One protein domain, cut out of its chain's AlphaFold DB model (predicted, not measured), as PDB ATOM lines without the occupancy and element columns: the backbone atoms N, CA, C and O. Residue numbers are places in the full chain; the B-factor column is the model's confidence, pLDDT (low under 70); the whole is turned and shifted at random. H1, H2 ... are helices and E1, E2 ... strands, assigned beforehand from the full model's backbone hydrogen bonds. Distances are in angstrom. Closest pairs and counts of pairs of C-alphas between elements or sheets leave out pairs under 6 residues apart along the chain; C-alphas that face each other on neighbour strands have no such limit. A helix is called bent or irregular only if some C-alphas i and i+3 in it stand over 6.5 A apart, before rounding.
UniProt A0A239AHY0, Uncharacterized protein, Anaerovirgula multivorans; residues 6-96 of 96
ATOM      1  N   MET A   6     150.244 137.580 121.723       92.88
ATOM      2  CA  MET A   6     148.927 136.959 121.717       92.88
ATOM      3  C   MET A   6     147.939 137.882 121.001       92.88
ATOM      4  O   MET A   6     147.973 139.103 121.168       92.88
ATOM      5  N   ILE A   7     147.055 137.307 120.185       95.56
ATOM      6  CA  ILE A   7     146.012 138.051 119.474       95.56
ATOM      7  C   ILE A   7     144.653 137.507 119.896       95.56
ATOM      8  O   ILE A   7     144.289 136.394 119.522       95.56
ATOM      9  N   ILE A   8     143.885 138.331 120.599       95.06
ATOM     10  CA  ILE A   8     142.471 138.090 120.878       95.06
ATOM     11  C   ILE A   8     141.689 138.550 119.646       95.06
ATOM     12  O   ILE A   8     141.767 139.720 119.260       95.06
ATOM     13  N   ARG A   9     140.976 137.634 118.983       96.19
ATOM     14  CA  ARG A   9     140.098 137.957 117.846       96.19
ATOM     15  C   ARG A   9     138.670 138.086 118.346       96.19
ATOM     16  O   ARG A   9     138.181 137.180 119.006       96.19
ATOM     17  N   LEU A  10     138.024 139.191 117.996       95.12
ATOM     18  CA  LEU A  10     136.677 139.504 118.455       95.12
ATOM     19  C   LEU A  10     135.667 139.149 117.369       95.12
ATOM     20  O   LEU A  10     135.918 139.374 116.180       95.12
ATOM     21  N   GLN A  11     134.521 138.611 117.780       92.00
ATOM     22  CA  GLN A  11     133.418 138.310 116.866       92.00
ATOM     23  C   GLN A  11     132.812 139.593 116.279       92.00
ATOM     24  O   GLN A  11     132.420 139.619 115.111       92.00
ATOM     25  N   TYR A  12     132.785 140.666 117.071       93.31
ATOM     26  CA  TYR A  12     132.209 141.955 116.705       93.31
ATOM     27  C   TYR A  12     133.241 143.078 116.778       93.31
ATOM     28  O   TYR A  12     134.321 142.941 117.356       93.31
ATOM     29  N   LYS A  13     132.914 144.210 116.146       95.75
ATOM     30  CA  LYS A  13     133.739 145.411 116.259       95.75
ATOM     31  C   LYS A  13     133.549 146.049 117.632       95.75
ATOM     32  O   LYS A  13     132.416 146.214 118.070       95.75
ATOM     33  N   ILE A  14     134.643 146.508 118.228       94.69
ATOM     34  CA  ILE A  14     134.640 147.294 119.463       94.69
ATOM     35  C   ILE A  14     135.076 148.731 119.200       94.69
ATOM     36  O   ILE A  14     135.828 149.026 118.262       94.69
ATOM     37  N   ASN A  15     134.652 149.640 120.073       95.75
ATOM     38  CA  ASN A  15     135.184 150.992 120.077       95.75
ATOM     39  C   ASN A  15     136.542 151.020 120.793       95.75
ATOM     40  O   ASN A  15     136.628 151.296 121.987       95.75
ATOM     41  N   TYR A  16     137.595 150.726 120.029       92.06
ATOM     42  CA  TYR A  16     138.977 150.592 120.500       92.06
ATOM     43  C   TYR A  16     139.607 151.889 121.036       92.06
ATOM     44  O   TYR A  16     140.687 151.845 121.627       92.06
ATOM     45  N   LEU A  17     138.960 153.043 120.829       94.31
ATOM     46  CA  LEU A  17     139.397 154.327 121.383       94.31
ATOM     47  C   LEU A  17     139.107 154.427 122.890       94.31
ATOM     48  O   LEU A  17     139.820 155.134 123.602       94.31
ATOM     49  N   TYR A  18     138.101 153.694 123.374       94.31
ATOM     50  CA  TYR A  18     137.751 153.606 124.791       94.31
ATOM     51  C   TYR A  18     138.359 152.338 125.371       94.31
ATOM     52  O   TYR A  18     138.019 151.222 124.981       94.31
ATOM     53  N   PHE A  19     139.302 152.516 126.289       95.00
ATOM     54  CA  PHE A  19     140.077 151.398 126.810       95.00
ATOM     55  C   PHE A  19     139.259 150.480 127.717       95.00
ATOM     56  O   PHE A  19     139.574 149.306 127.818       95.00
ATOM     57  N   GLU A  20     138.191 150.985 128.322       95.44
ATOM     58  CA  GLU A  20     137.242 150.211 129.115       95.44
ATOM     59  C   GLU A  20     136.640 149.072 128.286       95.44
ATOM     60  O   GLU A  20     136.711 147.918 128.688       95.44
ATOM     61  N   ASN A  21     136.186 149.361 127.062       95.19
ATOM     62  CA  ASN A  21     135.674 148.328 126.157       95.19
ATOM     63  C   ASN A  21     136.753 147.288 125.828       95.19
ATOM     64  O   ASN A  21     136.484 146.097 125.788       95.19
ATOM     65  N   VAL A  22     137.996 147.734 125.621       96.56
ATOM     66  CA  VAL A  22     139.138 146.840 125.375       96.56
ATOM     67  C   VAL A  22     139.412 145.952 126.594       96.56
ATOM     68  O   VAL A  22     139.682 144.767 126.428       96.56
ATOM     69  N   LEU A  23     139.350 146.506 127.809       95.00
ATOM     70  CA  LEU A  23     139.546 145.762 129.053       95.00
ATOM     71  C   LEU A  23     138.453 144.713 129.266       95.00
ATOM     72  O   LEU A  23     138.796 143.594 129.634       95.00
ATOM     73  N   SER A  24     137.185 145.034 128.996       94.50
ATOM     74  CA  SER A  24     136.077 144.073 129.096       94.50
ATOM     75  C   SER A  24     136.323 142.832 128.236       94.50
ATOM     76  O   SER A  24     136.237 141.719 128.743       94.50
ATOM     77  N   GLU A  25     136.732 143.017 126.978       95.06
ATOM     78  CA  GLU A  25     137.035 141.902 126.067       95.06
ATOM     79  C   GLU A  25     138.246 141.074 126.525       95.06
ATOM     80  O   GLU A  25     138.272 139.855 126.358       95.06
ATOM     81  N   ILE A  26     139.270 141.714 127.111       95.12
ATOM     82  CA  ILE A  26     140.412 140.990 127.696       95.12
ATOM     83  C   ILE A  26     139.927 140.135 128.873       95.12
ATOM     84  O   ILE A  26     140.249 138.951 128.933       95.12
ATOM     85  N   VAL A  27     139.141 140.705 129.789       93.50
ATOM     86  CA  VAL A  27     138.620 139.975 130.954       93.50
ATOM     87  C   VAL A  27     137.747 138.796 130.526       93.50
ATOM     88  O   VAL A  27     137.952 137.683 131.009       93.50
ATOM     89  N   GLU A  28     136.838 139.008 129.575       92.38
ATOM     90  CA  GLU A  28     135.971 137.954 129.044       92.38
ATOM     91  C   GLU A  28     136.771 136.819 128.390       92.38
ATOM     92  O   GLU A  28     136.485 135.642 128.628       92.38
ATOM     93  N   TYR A  29     137.801 137.152 127.605       92.75
ATOM     94  CA  TYR A  29     138.613 136.159 126.903       92.75
ATOM     95  C   TYR A  29     139.373 135.230 127.857       92.75
ATOM     96  O   TYR A  29     139.382 134.015 127.660       92.75
ATOM     97  N   PHE A  30     140.021 135.788 128.883       90.56
ATOM     98  CA  PHE A  30     140.819 134.991 129.819       90.56
ATOM     99  C   PHE A  30     139.979 134.331 130.911       90.56
ATOM    100  O   PHE A  30     140.429 133.344 131.488       90.56
ATOM    101  N   LYS A  31     138.775 134.851 131.197       85.25
ATOM    102  CA  LYS A  31     137.938 134.417 132.331       85.25
ATOM    103  C   LYS A  31     138.721 134.398 133.651       85.25
ATOM    104  O   LYS A  31     138.473 133.563 134.518       85.25
ATOM    105  N   ASP A  32     139.698 135.294 133.768       73.00
ATOM    106  CA  ASP A  32     140.712 135.280 134.814       73.00
ATOM    107  C   ASP A  32     140.538 136.494 135.733       73.00
ATOM    108  O   ASP A  32     140.568 137.651 135.304       73.00
ATOM    109  N   SER A  33     140.371 136.223 137.026       67.94
ATOM    110  CA  SER A  33     140.182 137.240 138.061       67.94
ATOM    111  C   SER A  33     141.475 137.972 138.436       67.94
ATOM    112  O   SER A  33     141.432 139.013 139.100       67.94
ATOM    113  N   THR A  34     142.639 137.495 137.990       86.69
ATOM    114  CA  THR A  34     143.950 138.066 138.329       86.69
ATOM    115  C   THR A  34     144.327 139.290 137.494       86.69
ATOM    116  O   THR A  34     145.321 139.944 137.811       86.69
ATOM    117  N   ILE A  35     143.531 139.651 136.478       93.44
ATOM    118  CA  ILE A  35     143.853 140.750 135.556       93.44
ATOM    119  C   ILE A  35     143.974 142.086 136.295       93.44
ATOM    120  O   ILE A  35     143.046 142.504 136.981       93.44
ATOM    121  N   LYS A  36     145.081 142.808 136.133       93.75
ATOM    122  CA  LYS A  36     145.299 144.127 136.753       93.75
ATOM    123  C   LYS A  36     145.709 145.158 135.721       93.75
ATOM    124  O   LYS A  36     146.364 144.824 134.737       93.75
ATOM    125  N   PHE A  37     145.369 146.420 135.965       94.88
ATOM    126  CA  PHE A  37     145.946 147.531 135.219       94.88
ATOM    127  C   PHE A  37     147.224 148.006 135.917       94.88
ATOM    128  O   PHE A  37     147.173 148.553 137.012       94.88
ATOM    129  N   GLU A  38     148.377 147.795 135.282       94.06
ATOM    130  CA  GLU A  38     149.696 148.092 135.871       94.06
ATOM    131  C   GLU A  38     150.171 149.519 135.559       94.06
ATOM    132  O   GLU A  38     151.081 150.047 136.193       94.06
ATOM    133  N   GLY A  39     149.556 150.172 134.569       94.00
ATOM    134  CA  GLY A  39     149.887 151.535 134.166       94.00
ATOM    135  C   GLY A  39     150.384 151.610 132.729       94.00
ATOM    136  O   GLY A  39     149.756 151.072 131.813       94.00
ATOM    137  N   TYR A  40     151.471 152.352 132.506       92.69
ATOM    138  CA  TYR A  40     151.918 152.708 131.161       92.69
ATOM    139  C   TYR A  40     153.398 152.412 130.942       92.69
ATOM    140  O   TYR A  40     154.245 152.705 131.784       92.69
ATOM    141  N   LEU A  41     153.716 151.920 129.748       92.38
ATOM    142  CA  LEU A  41     155.076 151.722 129.265       92.38
ATOM    143  C   LEU A  41     155.188 152.280 127.845       92.38
ATOM    144  O   LEU A  41     154.523 151.790 126.935       92.38
ATOM    145  N   ASN A  42     156.014 153.313 127.648       87.75
ATOM    146  CA  ASN A  42     156.187 153.991 126.353       87.75
ATOM    147  C   ASN A  42     154.843 154.347 125.688       87.75
ATOM    148  O   ASN A  42     154.577 153.980 124.546       87.75
ATOM    149  N   SER A  43     153.962 155.006 126.451       86.31
ATOM    150  CA  SER A  43     152.589 155.381 126.055       86.31
ATOM    151  C   SER A  43     151.624 154.221 125.783       86.31
ATOM    152  O   SER A  43     150.442 154.463 125.544       86.31
ATOM    153  N   CYS A  44     152.076 152.971 125.872       92.44
ATOM    154  CA  CYS A  44     151.218 151.798 125.796       92.44
ATOM    155  C   CYS A  44     150.648 151.499 127.179       92.44
ATOM    156  O   CYS A  44     151.367 151.553 128.175       92.44
ATOM    157  N   LYS A  45     149.364 151.158 127.231       94.81
ATOM    158  CA  LYS A  45     148.722 150.651 128.443       94.81
ATOM    159  C   LYS A  45     149.207 149.230 128.718       94.81
ATOM    160  O   LYS A  45     149.381 148.455 127.775       94.81
ATOM    161  N   VAL A  46     149.444 148.914 129.985       96.00
ATOM    162  CA  VAL A  46     149.954 147.614 130.426       96.00
ATOM    163  C   VAL A  46     148.948 146.964 131.359       96.00
ATOM    164  O   VAL A  46     148.488 147.591 132.314       96.00
ATOM    165  N   VAL A  47     148.628 145.707 131.075       95.50
ATOM    166  CA  VAL A  47     147.840 144.849 131.960       95.50
ATOM    167  C   VAL A  47     148.699 143.688 132.444       95.50
ATOM    168  O   VAL A  47     149.515 143.174 131.677       95.50
ATOM    169  N   SER A  48     148.526 143.291 133.699       94.25
ATOM    170  CA  SER A  48     149.053 142.030 134.222       94.25
ATOM    171  C   SER A  48     147.970 140.970 134.131       94.25
ATOM    172  O   SER A  48     146.827 141.258 134.469       94.25
ATOM    173  N   ILE A  49     148.312 139.775 133.664       93.12
ATOM    174  CA  ILE A  49     147.429 138.606 133.582       93.12
ATOM    175  C   ILE A  49     148.224 137.450 134.181       93.12
ATOM    176  O   ILE A  49     149.319 137.165 133.690       93.12
ATOM    177  N   ASP A  50     147.736 136.871 135.278       90.69
ATOM    178  CA  ASP A  50     148.446 135.859 136.074       90.69
ATOM    179  C   ASP A  50     149.907 136.250 136.395       90.69
ATOM    180  O   ASP A  50     150.876 135.541 136.125       90.69
ATOM    181  N   GLY A  51     150.094 137.488 136.866       89.56
ATOM    182  CA  GLY A  51     151.410 138.044 137.210       89.56
ATOM    183  C   GLY A  51     152.319 138.369 136.016       89.56
ATOM    184  O   GLY A  51     153.435 138.854 136.211       89.56
ATOM    185  N   THR A  52     151.858 138.147 134.783       91.69
ATOM    186  CA  THR A  52     152.620 138.413 133.561       91.69
ATOM    187  C   THR A  52     152.144 139.690 132.877       91.69
ATOM    188  O   THR A  52     150.961 139.853 132.591       91.69
ATOM    189  N   ASN A  53     153.072 140.597 132.562       94.00
ATOM    190  CA  ASN A  53     152.737 141.912 132.016       94.00
ATOM    191  C   ASN A  53     152.699 141.931 130.482       94.00
ATOM    192  O   ASN A  53     153.638 141.511 129.799       94.00
ATOM    193  N   TYR A  54     151.642 142.533 129.940       95.44
ATOM    194  CA  TYR A  54     151.404 142.678 128.509       95.44
ATOM    195  C   TYR A  54     151.102 144.126 128.137       95.44
ATOM    196  O   TYR A  54     150.269 144.792 128.750       95.44
ATOM    197  N   ARG A  55     151.743 144.606 127.069       96.50
ATOM    198  CA  ARG A  55     151.365 145.856 126.400       96.50
ATOM    199  C   ARG A  55     150.131 145.616 125.540       96.50
ATOM    200  O   ARG A  55     150.110 144.663 124.761       96.50
ATOM    201  N   VAL A  56     149.147 146.504 125.651       97.31
ATOM    202  CA  VAL A  56     147.865 146.387 124.950       97.31
ATOM    203  C   VAL A  56     147.839 147.265 123.700       97.31
ATOM    204  O   VAL A  56     147.986 148.485 123.782       97.31
ATOM    205  N   TYR A  57     147.594 146.640 122.549       97.06
ATOM    206  CA  TYR A  57     147.432 147.292 121.248       97.06
ATOM    207  C   TYR A  57     146.064 146.930 120.655       97.06
ATOM    208  O   TYR A  57     145.930 145.899 119.981       97.06
ATOM    209  N   PRO A  58     145.027 147.737 120.917       97.12
ATOM    210  CA  PRO A  58     143.689 147.439 120.443       97.12
ATOM    211  C   PRO A  58     143.509 147.848 118.975       97.12
ATOM    212  O   PRO A  58     144.070 148.835 118.501       97.12
ATOM    213  N   GLY A  59     142.704 147.078 118.255       96.75
ATOM    214  CA  GLY A  59     142.185 147.396 116.931       96.75
ATOM    215  C   GLY A  59     140.678 147.148 116.880       96.75
ATOM    216  O   GLY A  59     140.085 146.671 117.840       96.75
ATOM    217  N   ALA A  60     140.048 147.453 115.744       94.44
ATOM    218  CA  ALA A  60     138.587 147.442 115.641       94.44
ATOM    219  C   ALA A  60     137.930 146.082 115.943       94.44
ATOM    220  O   ALA A  60     136.815 146.064 116.435       94.44
ATOM    221  N   ASN A  61     138.585 144.962 115.640       96.62
ATOM    222  CA  ASN A  61     138.061 143.597 115.816       96.62
ATOM    223  C   ASN A  61     139.109 142.626 116.390       96.62
ATOM    224  O   ASN A  61     139.030 141.408 116.210       96.62
ATOM    225  N   ARG A  62     140.163 143.169 117.000       96.94
ATOM    226  CA  ARG A  62     141.243 142.384 117.594       96.94
ATOM    227  C   ARG A  62     141.940 143.178 118.681       96.94
ATOM    228  O   ARG A  62     142.050 144.396 118.571       96.94
ATOM    229  N   ILE A  63     142.517 142.481 119.643       97.88
ATOM    230  CA  ILE A  63     143.406 143.066 120.644       97.88
ATOM    231  C   ILE A  63     144.715 142.290 120.582       97.88
ATOM    232  O   ILE A  63     144.728 141.072 120.750       97.88
ATOM    233  N   LYS A  64     145.822 142.983 120.295       97.62
ATOM    234  CA  LYS A  64     147.154 142.382 120.375       97.62
ATOM    235  C   LYS A  64     147.745 142.665 121.752       97.62
ATOM    236  O   LYS A  64     147.852 143.823 122.153       97.62
ATOM    237  N   LEU A  65     148.159 141.606 122.433       96.50
ATOM    238  CA  LEU A  65     148.908 141.640 123.679       96.50
ATOM    239  C   LEU A  65     150.351 141.244 123.383       96.50
ATOM    240  O   LEU A  65     150.609 140.165 122.853       96.50
ATOM    241  N   THR A  66     151.297 142.118 123.705       95.94
ATOM    242  CA  THR A  66     152.729 141.833 123.536       95.94
ATOM    243  C   THR A  66     153.385 141.738 124.901       95.94
ATOM    244  O   THR A  66     153.358 142.707 125.667       95.94
ATOM    245  N   LEU A  67     153.999 140.589 125.185       94.62
ATOM    246  CA  LEU A  67     154.708 140.320 126.430       94.62
ATOM    247  C   LEU A  67     155.771 141.398 126.689       94.62
ATOM    248  O   LEU A  67     156.483 141.842 125.777       94.62
ATOM    249  N   THR A  68     155.887 141.832 127.939       92.38
ATOM    250  CA  THR A  68     156.947 142.739 128.368       92.38
ATOM    251  C   THR A  68     157.509 142.318 129.716       92.38
ATOM    252  O   THR A  68     156.783 142.151 130.687       92.38
ATOM    253  N   THR A  69     158.829 142.175 129.779       88.69
ATOM    254  CA  THR A  69     159.577 141.979 131.031       88.69
ATOM    255  C   THR A  69     160.156 143.295 131.555       88.69
ATOM    256  O   THR A  69     160.918 143.303 132.520       88.69
ATOM    257  N   ASP A  70     159.849 144.409 130.885       85.88
ATOM    258  CA  ASP A  70     160.317 145.733 131.266       85.88
ATOM    259  C   ASP A  70     159.649 146.166 132.576       85.88
ATOM    260  O   ASP A  70     158.428 146.310 132.652       85.88
ATOM    261  N   LYS A  71     160.473 146.365 133.607       78.62
ATOM    262  CA  LYS A  71     160.038 146.773 134.947       78.62
ATOM    263  C   LYS A  71     159.739 148.271 135.043       78.62
ATOM    264  O   LYS A  71     159.233 148.714 136.065       78.62
ATOM    265  N   ASN A  72     160.003 149.054 133.995       85.31
ATOM    266  CA  ASN A  72     159.735 150.493 133.955       85.31
ATOM    267  C   ASN A  72     158.266 150.827 133.660       85.31
ATOM    268  O   ASN A  72     157.982 151.884 133.090       85.31
ATOM    269  N   VAL A  73     157.323 149.946 134.003       88.19
ATOM    270  CA  VAL A  73     155.904 150.302 133.968       88.19
ATOM    271  C   VAL A  73     155.696 151.430 134.973       88.19
ATOM    272  O   VAL A  73     156.032 151.302 136.148       88.19
ATOM    273  N   LYS A  74     155.204 152.572 134.495       85.50
ATOM    274  CA  LYS A  74     154.977 153.753 135.326       85.50
ATOM    275  C   LYS A  74     153.487 153.918 135.559       85.50
ATOM    276  O   LYS A  74     152.716 154.075 134.605       85.50
ATOM    277  N   ILE A  75     153.105 153.977 136.828       77.38
ATOM    278  CA  ILE A  75     151.871 154.648 137.225       77.38
ATOM    279  C   ILE A  75     152.120 156.137 136.954       77.38
ATOM    280  O   ILE A  75     153.150 156.679 137.371       77.38
ATOM    281  N   PRO A  76     151.294 156.778 136.121       71.44
ATOM    282  CA  PRO A  76     151.629 158.093 135.620       71.44
ATOM    283  C   PRO A  76     151.492 159.151 136.723       71.44
ATOM    284  O   PRO A  76     150.755 158.975 137.683       71.44
ATOM    285  N   SER A  77     152.188 160.277 136.555       72.50
ATOM    286  CA  SER A  77     152.062 161.434 137.448       72.50
ATOM    287  C   SER A  77     150.621 161.969 137.508       72.50
ATOM    288  O   SER A  77     149.789 161.642 136.656       72.50
ATOM    289  N   SER A  78     150.345 162.854 138.474       73.62
ATOM    290  CA  SER A  78     149.028 163.451 138.782       73.62
ATOM    291  C   SER A  78     148.130 163.761 137.569       73.62
ATOM    292  O   SER A  78     146.931 163.498 137.604       73.62
ATOM    293  N   SER A  79     148.702 164.244 136.463       72.81
ATOM    294  CA  SER A  79     148.000 164.534 135.201       72.81
ATOM    295  C   SER A  79     147.245 163.358 134.552       72.81
ATOM    296  O   SER A  79     146.261 163.596 133.854       72.81
ATOM    297  N   LYS A  80     147.661 162.100 134.762       80.00
ATOM    298  CA  LYS A  80     146.975 160.905 134.220       80.00
ATOM    299  C   LYS A  80     146.529 159.919 135.307       80.00
ATOM    300  O   LYS A  80     146.070 158.828 134.972       80.00
ATOM    301  N   GLN A  81     146.621 160.320 136.576       87.62
ATOM    302  CA  GLN A  81     146.191 159.518 137.724       87.62
ATOM    303  C   GLN A  81     144.707 159.148 137.613       87.62
ATOM    304  O   GLN A  81     144.363 157.978 137.688       87.62
ATOM    305  N   LYS A  82     143.847 160.109 137.247       90.06
ATOM    306  CA  LYS A  82     142.403 159.876 137.063       90.06
ATOM    307  C   LYS A  82     142.078 158.730 136.102       90.06
ATOM    308  O   LYS A  82     141.129 157.994 136.329       90.06
ATOM    309  N   ALA A  83     142.830 158.596 135.007       89.19
ATOM    310  CA  ALA A  83     142.605 157.516 134.051       89.19
ATOM    311  C   ALA A  83     143.064 156.168 134.618       89.19
ATOM    312  O   ALA A  83     142.399 155.166 134.393       89.19
ATOM    313  N   PHE A  84     144.186 156.149 135.344       92.12
ATOM    314  CA  PHE A  84     144.649 154.953 136.047       92.12
ATOM    315  C   PHE A  84     143.617 154.489 137.078       92.12
ATOM    316  O   PHE A  84     143.172 153.350 136.995       92.12
ATOM    317  N   ASP A  85     143.176 155.390 137.960       92.06
ATOM    318  CA  ASP A  85     142.176 155.098 138.992       92.06
ATOM    319  C   ASP A  85     140.885 154.570 138.363       92.06
ATOM    320  O   ASP A  85     140.397 153.513 138.751       92.06
ATOM    321  N   LYS A  86     140.400 155.240 137.307       93.38
ATOM    322  CA  LYS A  86     139.210 154.822 136.561       93.38
ATOM    323  C   LYS A  86     139.323 153.393 136.025       93.38
ATOM    324  O   LYS A  86     138.355 152.645 136.089       93.38
ATOM    325  N   TYR A  87     140.465 153.009 135.452       94.12
ATOM    326  CA  TYR A  87     140.636 151.658 134.904       94.12
ATOM    327  C   TYR A  87     140.757 150.597 135.994       94.12
ATOM    328  O   TYR A  87     140.249 149.492 135.814       94.12
ATOM    329  N   THR A  88     141.403 150.925 137.112       92.88
ATOM    330  CA  THR A  88     141.496 150.033 138.270       92.88
ATOM    331  C   THR A  88     140.119 149.797 138.890       92.88
ATOM    332  O   THR A  88     139.725 148.645 139.035       92.88
ATOM    333  N   GLU A  89     139.347 150.859 139.143       94.50
ATOM    334  CA  GLU A  89     137.965 150.772 139.645       94.50
ATOM    335  C   GLU A  89     137.070 149.972 138.686       94.50
ATOM    336  O   GLU A  89     136.334 149.074 139.088       94.50
ATOM    337  N   PHE A  90     137.175 150.235 137.382       94.38
ATOM    338  CA  PHE A  90     136.407 149.511 136.372       94.38
ATOM    339  C   PHE A  90     136.707 148.003 136.360       94.38
ATOM    340  O   PHE A  90     135.790 147.195 136.209       94.38
ATOM    341  N   LEU A  91     137.972 147.607 136.548       92.81
ATOM    342  CA  LEU A  91     138.347 146.195 136.665       92.81
ATOM    343  C   LEU A  91     137.742 145.534 137.905       92.81
ATOM    344  O   LEU A  91     137.381 144.363 137.829       92.81
ATOM    345  N   GLU A  92     137.623 146.245 139.027       90.62
ATOM    346  CA  GLU A  92     136.959 145.724 140.229       90.62
ATOM    347  C   GLU A  92     135.467 145.473 139.972       90.62
ATOM    348  O   GLU A  92     134.960 144.412 140.326       90.62
ATOM    349  N   ILE A  93     134.794 146.387 139.266       91.12
ATOM    350  CA  ILE A  93     133.368 146.259 138.919       91.12
ATOM    351  C   ILE A  93     133.105 145.048 138.015       91.12
ATOM    352  O   ILE A  93     132.157 144.305 138.253       91.12
ATOM    353  N   ILE A  94     133.914 144.843 136.969       88.69
ATOM    354  CA  ILE A  94     133.683 143.737 136.019       88.69
ATOM    355  C   ILE A  94     133.957 142.372 136.658       88.69
ATOM    356  O   ILE A  94     133.368 141.376 136.242       88.69
ATOM    357  N   LYS A  95     134.859 142.306 137.643       78.69
ATOM    358  CA  LYS A  95     135.213 141.045 138.304       78.69
ATOM    359  C   LYS A  95     134.144 140.525 139.260       78.69
ATOM    360  O   LYS A  95     134.159 139.317 139.466       78.69
ATOM    361  N   GLY A  96     133.283 141.411 139.782       65.44
ATOM    362  CA  GLY A  96     132.053 141.095 140.525       65.44
ATOM    363  C   GLY A  96     132.160 139.921 141.485       65.44
ATOM    364  O   GLY A  96     131.685 138.833 141.096       65.44
TER     365      GLY A  96
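AT A GLANCE: This is residues 6 to 96 of the 96 residues of an uncharacterized protein of Anaerovirgula multivorans (UniProt A0A239AHY0). A single strongly twisted sheet of five strands makes a wall, with two helices packed over one face and no named helix on the other. H1 crosses over E5 and E4, while H2 follows edge strand E2, and the two helices meet along part of their lengths. The 91 printed residues hold five named strands and two named helices, in the order E1 H1 E2 E3 E4 E5 H2; the sheet's order is E1 E5 E4 E3 E2, all antiparallel, and the class is mixed, helices and strands. The whole is compact, with a radius of gyration of the C-alphas of 12.4 A and spans of 36 by 26 by 24 A.

IN THESE COORDINATES: In the sheet, E1 is residues 6 to 9, 9.7 A from first to last C-alpha, and begins at C-alpha 6 (148.927, 136.959, 121.717). E5 is residues 62 to 67, 16.2 A; E4, the longest strand, is residues 52 to 59, 21.6 A, with C-alpha 52 at (152.620, 138.413, 133.561). E3 is residues 44 to 49, 15.8 A, and E2 is residues 36 to 41, 14.5 A. H1 is residues 19 to 30, 16.7 A. H2 is residues 78 to 95, 26.3 A, and ends at C-alpha 95 (135.213, 141.045, 138.304); it is irregular, with C-alphas 79 and 82 7.5 A apart.

HOW THE PARTS SIT: E2 E3 E4 E5 form a meander, each strand the antiparallel neighbour of the one before, in three hairpins. N 46 and O 39 of E3 and E2 are 2.8 A apart, N 54 and O 47 of E4 and E3 2.8 A, and N 59 and O 62 of E4 and E5 2.8 A, within hydrogen-bond range. E1 is antiparallel to E5 at 169 degrees, with N 8 and O 63 2.9 A apart. H1 and H2 form two layers with the sheet, both helices on the same face. H1, at a height of 6.9 A, is over E5 and only just over E4, with 3 C-alphas on it; it runs across the strands, at 89 degrees to E5 on the local plane. The closest C-alphas of H1 and E4 are those of Val 22 and Pro 58, 6.7 A apart. H2, at a height of 8.8 A, is over E2 and runs along it at 22 degrees on the local plane, which only just has enough support, with 6 C-alphas of the sheet. The closest C-alphas of H2 and E2 are those of Phe 37 and Thr 88, 5.9 A apart. H1, with residues 20 to 24 alone, touches residues 87 to 94 of H2; the closest C-alphas are those of Glu 20 and Tyr 87, 6.9 A apart. Their tilt of 37 degrees is only just steep, and they run the same way. E1 and E2 are apart. Every O i to N i+4 pair is within hydrogen-bond range in H1, and 12 of 14 in H2.

THE WHOLE: The C-alphas of Gln 11 and Ser 78, the two farthest apart, are 36.8 A from each other. The printed part has no cut and no long link. The mean pLDDT of the printed part is 90.8, and residues 33 and 96 are under 70.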